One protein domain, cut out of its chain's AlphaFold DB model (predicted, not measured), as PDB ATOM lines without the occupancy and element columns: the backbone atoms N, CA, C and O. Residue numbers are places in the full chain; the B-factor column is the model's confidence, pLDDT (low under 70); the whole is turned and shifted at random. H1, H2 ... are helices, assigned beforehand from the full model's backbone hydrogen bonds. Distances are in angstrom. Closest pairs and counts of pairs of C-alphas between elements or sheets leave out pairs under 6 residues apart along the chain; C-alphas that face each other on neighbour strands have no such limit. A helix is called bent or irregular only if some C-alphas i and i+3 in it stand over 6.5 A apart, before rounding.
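AT A GLANCE: This is residues 2 to 45 of the 185 residues of an uncharacterized protein of Piromyces sp. (strain E2) (UniProt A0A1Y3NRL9). A long helix, H1, makes the shaft of a hook, and a short helix, H2, folds back from its far end as an open, uneven V. Most of H1, residues 4 to 24, stands free, and a tail follows H2. The printed part has 44 residues with two named helices, H1 then H2, and no named strand; its class is all helix. It is flat and only just extended, close to loose, with a radius of gyration of the C-alphas of 14.0 A and spans of 43 by 23 by 10 A.

HOW THE PARTS SIT: Start at H1, residues 4 to 27, and go through a tight link to H2, residues 30 to 38. The two are close but not clearly touching; their closest C-alphas, those of Gln 25 and Arg 33, are 7.6 A apart. They run opposite ways at a shallow tilt of 32 degrees, only just short of steep. In H2 every O i to N i+4 pair is within hydrogen-bond range; in H1, 14 of 20 are.

IN THESE COORDINATES: Find C-alpha 4 at (-24.491, -28.707, 3.925); from there H1 runs 37.1 A to C-alpha 27. H1 is only just irregular: C-alphas 23 and 26 are 6.9 A apart. H2 ends at C-alpha 38, at (7.183, -35.648, -6.188).

THE WHOLE: The C-alphas farthest apart, those of Ser 2 and His 31, are 43.6 A apart. The printed part has no cut. Look for pLDDT under 70 at residues 2 to 13.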
ATOM      1  N   SER A   2     -27.348 -23.405   3.210       47.03
ATOM      2  CA  SER A   2     -26.548 -23.507   1.971       47.03
ATOM      3  C   SER A   2     -25.185 -24.202   2.125       47.03
ATOM      4  O   SER A   2     -24.571 -24.533   1.119       47.03
ATOM      5  N   GLU A   3     -24.710 -24.462   3.347       41.91
ATOM      6  CA  GLU A   3     -23.365 -25.024   3.580       41.91
ATOM      7  C   GLU A   3     -23.321 -26.560   3.665       41.91
ATOM      8  O   GLU A   3     -22.262 -27.150   3.478       41.91
ATOM      9  N   LEU A   4     -24.460 -27.237   3.868       43.16
ATOM     10  CA  LEU A   4     -24.491 -28.707   3.925       43.16
ATOM     11  C   LEU A   4     -24.468 -29.382   2.541       43.16
ATOM     12  O   LEU A   4     -24.021 -30.520   2.434       43.16
ATOM     13  N   ASN A   5     -24.908 -28.694   1.480       39.28
ATOM     14  CA  ASN A   5     -24.994 -29.285   0.137       39.28
ATOM     15  C   ASN A   5     -23.655 -29.299  -0.623       39.28
ATOM     16  O   ASN A   5     -23.484 -30.112  -1.526       39.28
ATOM     17  N   ASN A   6     -22.689 -28.454  -0.246       44.50
ATOM     18  CA  ASN A   6     -21.382 -28.403  -0.918       44.50
ATOM     19  C   ASN A   6     -20.412 -29.497  -0.437       44.50
ATOM     20  O   ASN A   6     -19.550 -29.925  -1.199       44.50
ATOM     21  N   ASN A   7     -20.560 -29.992   0.796       44.75
ATOM     22  CA  ASN A   7     -19.676 -31.032   1.342       44.75
ATOM     23  C   ASN A   7     -20.009 -32.451   0.852       44.75
ATOM     24  O   ASN A   7     -19.128 -33.305   0.824       44.75
ATOM     25  N   ILE A   8     -21.254 -32.708   0.445       47.69
ATOM     26  CA  ILE A   8     -21.681 -34.036  -0.026       47.69
ATOM     27  C   ILE A   8     -21.221 -34.277  -1.475       47.69
ATOM     28  O   ILE A   8     -20.749 -35.367  -1.788       47.69
ATOM     29  N   ASN A   9     -21.260 -33.250  -2.335       51.41
ATOM     30  CA  ASN A   9     -20.777 -33.358  -3.720       51.41
ATOM     31  C   ASN A   9     -19.247 -33.510  -3.804       51.41
ATOM     32  O   ASN A   9     -18.762 -34.374  -4.528       51.41
ATOM     33  N   ASN A  10     -18.487 -32.768  -2.990       55.81
ATOM     34  CA  ASN A  10     -17.018 -32.837  -2.998       55.81
ATOM     35  C   ASN A  10     -16.459 -34.213  -2.584       55.81
ATOM     36  O   ASN A  10     -15.408 -34.626  -3.078       55.81
ATOM     37  N   ASN A  11     -17.144 -34.930  -1.685       58.44
ATOM     38  CA  ASN A  11     -16.717 -36.263  -1.253       58.44
ATOM     39  C   ASN A  11     -16.953 -37.323  -2.335       58.44
ATOM     40  O   ASN A  11     -16.060 -38.134  -2.584       58.44
ATOM     41  N   ASN A  12     -18.102 -37.268  -3.014       64.56
ATOM     42  CA  ASN A  12     -18.427 -38.183  -4.109       64.56
ATOM     43  C   ASN A  12     -17.499 -37.974  -5.317       64.56
ATOM     44  O   ASN A  12     -17.028 -38.947  -5.906       64.56
ATOM     45  N   ASP A  13     -17.162 -36.719  -5.632       67.44
ATOM     46  CA  ASP A  13     -16.218 -36.390  -6.704       67.44
ATOM     47  C   ASP A  13     -14.799 -36.868  -6.364       67.44
ATOM     48  O   ASP A  13     -14.141 -37.522  -7.173       67.44
ATOM     49  N   SER A  14     -14.326 -36.618  -5.139       72.44
ATOM     50  CA  SER A  14     -13.018 -37.100  -4.674       72.44
ATOM     51  C   SER A  14     -12.913 -38.632  -4.711       72.44
ATOM     52  O   SER A  14     -11.867 -39.172  -5.076       72.44
ATOM     53  N   GLU A  15     -13.964 -39.353  -4.323       77.19
ATOM     54  CA  GLU A  15     -13.990 -40.818  -4.364       77.19
ATOM     55  C   GLU A  15     -14.008 -41.352  -5.804       77.19
ATOM     56  O   GLU A  15     -13.239 -42.262  -6.126       77.19
ATOM     57  N   TYR A  16     -14.768 -40.710  -6.695       76.88
ATOM     58  CA  TYR A  16     -14.765 -40.993  -8.132       76.88
ATOM     59  C   TYR A  16     -13.378 -40.807  -8.764       76.88
ATOM     60  O   TYR A  16     -12.892 -41.698  -9.463       76.88
ATOM     61  N   TYR A  17     -12.689 -39.695  -8.486       73.06
ATOM     62  CA  TYR A  17     -11.341 -39.461  -9.016       73.06
ATOM     63  C   TYR A  17     -10.310 -40.437  -8.448       73.06
ATOM     64  O   TYR A  17      -9.415 -40.863  -9.174       73.06
ATOM     65  N   LYS A  18     -10.434 -40.843  -7.180       77.25
ATOM     66  CA  LYS A  18      -9.568 -41.884  -6.603       77.25
ATOM     67  C   LYS A  18      -9.763 -43.229  -7.297       77.25
ATOM     68  O   LYS A  18      -8.774 -43.903  -7.579       77.25
ATOM     69  N   ASP A  19     -11.004 -43.615  -7.576       82.56
ATOM     70  CA  ASP A  19     -11.311 -44.836  -8.325       82.56
ATOM     71  C   ASP A  19     -10.790 -44.764  -9.769       82.56
ATOM     72  O   ASP A  19     -10.157 -45.698 -10.262       82.56
ATOM     73  N   LEU A  20     -10.948 -43.611 -10.424       81.12
ATOM     74  CA  LEU A  20     -10.405 -43.373 -11.758       81.12
ATOM     75  C   LEU A  20      -8.871 -43.451 -11.778       81.12
ATOM     76  O   LEU A  20      -8.307 -44.116 -12.643       81.12
ATOM     77  N   CYS A  21      -8.186 -42.844 -10.806       78.44
ATOM     78  CA  CYS A  21      -6.729 -42.925 -10.688       78.44
ATOM     79  C   CYS A  21      -6.252 -44.373 -10.537       78.44
ATOM     80  O   CYS A  21      -5.290 -44.757 -11.198       78.44
ATOM     81  N   LYS A  22      -6.947 -45.199  -9.742       81.81
ATOM     82  CA  LYS A  22      -6.637 -46.635  -9.621       81.81
ATOM     83  C   LYS A  22      -6.792 -47.374 -10.949       81.81
ATOM     84  O   LYS A  22      -5.992 -48.254 -11.239       81.81
ATOM     85  N   LYS A  23      -7.786 -47.007 -11.763       85.75
ATOM     86  CA  LYS A  23      -8.009 -47.599 -13.093       85.75
ATOM     87  C   LYS A  23      -6.948 -47.191 -14.114       85.75
ATOM     88  O   LYS A  23      -6.627 -47.989 -14.984       85.75
ATOM     89  N   VAL A  24      -6.405 -45.976 -14.018       83.94
ATOM     90  CA  VAL A  24      -5.385 -45.463 -14.954       83.94
ATOM     91  C   VAL A  24      -3.964 -45.862 -14.536       83.94
ATOM     92  O   VAL A  24      -3.087 -45.992 -15.384       83.94
ATOM     93  N   GLN A  25      -3.725 -46.109 -13.246       79.88
ATOM     94  CA  GLN A  25      -2.408 -46.435 -12.691       79.88
ATOM     95  C   GLN A  25      -1.654 -47.587 -13.393       79.88
ATOM     96  O   GLN A  25      -0.437 -47.456 -13.516       79.88
ATOM     97  N   PRO A  26      -2.294 -48.681 -13.858       81.25
ATOM     98  CA  PRO A  26      -1.601 -49.753 -14.581       81.25
ATOM     99  C   PRO A  26      -1.066 -49.334 -15.955       81.25
ATOM    100  O   PRO A  26      -0.170 -49.978 -16.482       81.25
ATOM    101  N   PHE A  27      -1.602 -48.255 -16.531       79.31
ATOM    102  CA  PHE A  27      -1.169 -47.709 -17.822       79.31
ATOM    103  C   PHE A  27      -0.057 -46.665 -17.679       79.31
ATOM    104  O   PHE A  27       0.402 -46.105 -18.673       79.31
ATOM    105  N   LEU A  28       0.352 -46.356 -16.445       79.19
ATOM    106  CA  LEU A  28       1.433 -45.427 -16.161       79.19
ATOM    107  C   LEU A  28       2.676 -46.214 -15.770       79.19
ATOM    108  O   LEU A  28       2.655 -46.960 -14.792       79.19
ATOM    109  N   SER A  29       3.762 -45.963 -16.497       78.00
ATOM    110  CA  SER A  29       5.079 -46.493 -16.160       78.00
ATOM    111  C   SER A  29       5.483 -46.077 -14.739       78.00
ATOM    112  O   SER A  29       5.112 -44.996 -14.254       78.00
ATOM    113  N   ASP A  30       6.264 -46.913 -14.063       78.19
ATOM    114  CA  ASP A  30       6.733 -46.680 -12.692       78.19
ATOM    115  C   ASP A  30       7.415 -45.336 -12.535       78.19
ATOM    116  O   ASP A  30       7.201 -44.632 -11.544       78.19
ATOM    117  N   HIS A  31       8.195 -44.960 -13.542       78.44
ATOM    118  CA  HIS A  31       8.855 -43.671 -13.593       78.44
ATOM    119  C   HIS A  31       7.859 -42.501 -13.513       78.44
ATOM    120  O   HIS A  31       8.029 -41.601 -12.693       78.44
ATOM    121  N   ILE A  32       6.781 -42.525 -14.305       81.00
ATOM    122  CA  ILE A  32       5.758 -41.468 -14.272       81.00
ATOM    123  C   ILE A  32       5.021 -41.468 -12.931       81.00
ATOM    124  O   ILE A  32       4.760 -40.399 -12.383       81.00
ATOM    125  N   ARG A  33       4.726 -42.645 -12.364       81.06
ATOM    126  CA  ARG A  33       4.070 -42.752 -11.051       81.06
ATOM    127  C   ARG A  33       4.918 -42.118  -9.949       81.06
ATOM    128  O   ARG A  33       4.391 -41.325  -9.173       81.06
ATOM    129  N   LYS A  34       6.218 -42.422  -9.913       80.12
ATOM    130  CA  LYS A  34       7.178 -41.832  -8.964       80.12
ATOM    131  C   LYS A  34       7.311 -40.324  -9.170       80.12
ATOM    132  O   LYS A  34       7.214 -39.575  -8.208       80.12
ATOM    133  N   TYR A  35       7.442 -39.869 -10.415       79.69
ATOM    134  CA  TYR A  35       7.516 -38.441 -10.733       79.69
ATOM    135  C   TYR A  35       6.262 -37.674 -10.288       79.69
ATOM    136  O   TYR A  35       6.359 -36.634  -9.649       79.69
ATOM    137  N   LEU A  36       5.061 -38.197 -10.543       80.06
ATOM    138  CA  LEU A  36       3.823 -37.539 -10.112       80.06
ATOM    139  C   LEU A  36       3.690 -37.456  -8.583       80.06
ATOM    140  O   LEU A  36       3.024 -36.548  -8.093       80.06
ATOM    141  N   GLN A  37       4.329 -38.357  -7.829       80.38
ATOM    142  CA  GLN A  37       4.371 -38.294  -6.364       80.38
ATOM    143  C   GLN A  37       5.295 -37.191  -5.833       80.38
ATOM    144  O   GLN A  37       5.068 -36.714  -4.722       80.38
ATOM    145  N   THR A  38       6.309 -36.765  -6.595       76.88
ATOM    146  CA  THR A  38       7.183 -35.648  -6.188       76.88
ATOM    147  C   THR A  38       6.531 -34.286  -6.417       76.88
ATOM    148  O   THR A  38       6.984 -33.280  -5.870       76.88
ATOM    149  N   ILE A  39       5.447 -34.237  -7.195       76.56
ATOM    150  CA  ILE A  39       4.766 -32.997  -7.555       76.56
ATOM    151  C   ILE A  39       3.669 -32.682  -6.528       76.56
ATOM    152  O   ILE A  39       2.665 -33.392  -6.454       76.56
ATOM    153  N   PRO A  40       3.782 -31.570  -5.778       74.06
ATOM    154  CA  PRO A  40       2.798 -31.214  -4.759       74.06
ATOM    155  C   PRO A  40       1.460 -30.750  -5.353       74.06
ATOM    156  O   PRO A  40       0.424 -30.839  -4.698       74.06
ATOM    157  N   ASN A  41       1.462 -30.234  -6.588       76.75
ATOM    158  CA  ASN A  41       0.260 -29.772  -7.271       76.75
ATOM    159  C   ASN A  41       0.331 -30.053  -8.778       76.75
ATOM    160  O   ASN A  41       1.123 -29.463  -9.501       76.75
ATOM    161  N   VAL A  42      -0.554 -30.912  -9.282       71.75
ATOM    162  CA  VAL A  42      -0.612 -31.277 -10.709       71.75
ATOM    163  C   VAL A  42      -0.875 -30.057 -11.607       71.75
ATOM    164  O   VAL A  42      -0.419 -30.021 -12.743       71.75
ATOM    165  N   LYS A  43      -1.544 -29.008 -11.103       71.00
ATOM    166  CA  LYS A  43      -1.776 -27.760 -11.857       71.00
ATOM    167  C   LYS A  43      -0.515 -26.911 -12.050       71.00
ATOM    168  O   LYS A  43      -0.553 -25.979 -12.843       71.00
ATOM    169  N   SER A  44       0.572 -27.200 -11.334       70.81
ATOM    170  CA  SER A  44       1.869 -26.537 -11.516       70.81
ATOM    171  C   SER A  44       2.837 -27.349 -12.376       70.81
ATOM    172  O   SER A  44       4.027 -27.042 -12.401       70.81
ATOM    173  N   LEU A  45       2.355 -28.397 -13.049       78.88
ATOM    174  CA  LEU A  45       3.137 -29.147 -14.020       78.88
ATOM    175  C   LEU A  45       3.605 -28.211 -15.142       78.88
ATOM    176  O   LEU A  45       2.792 -27.640 -15.869       78.88
TER     177      LEU A  45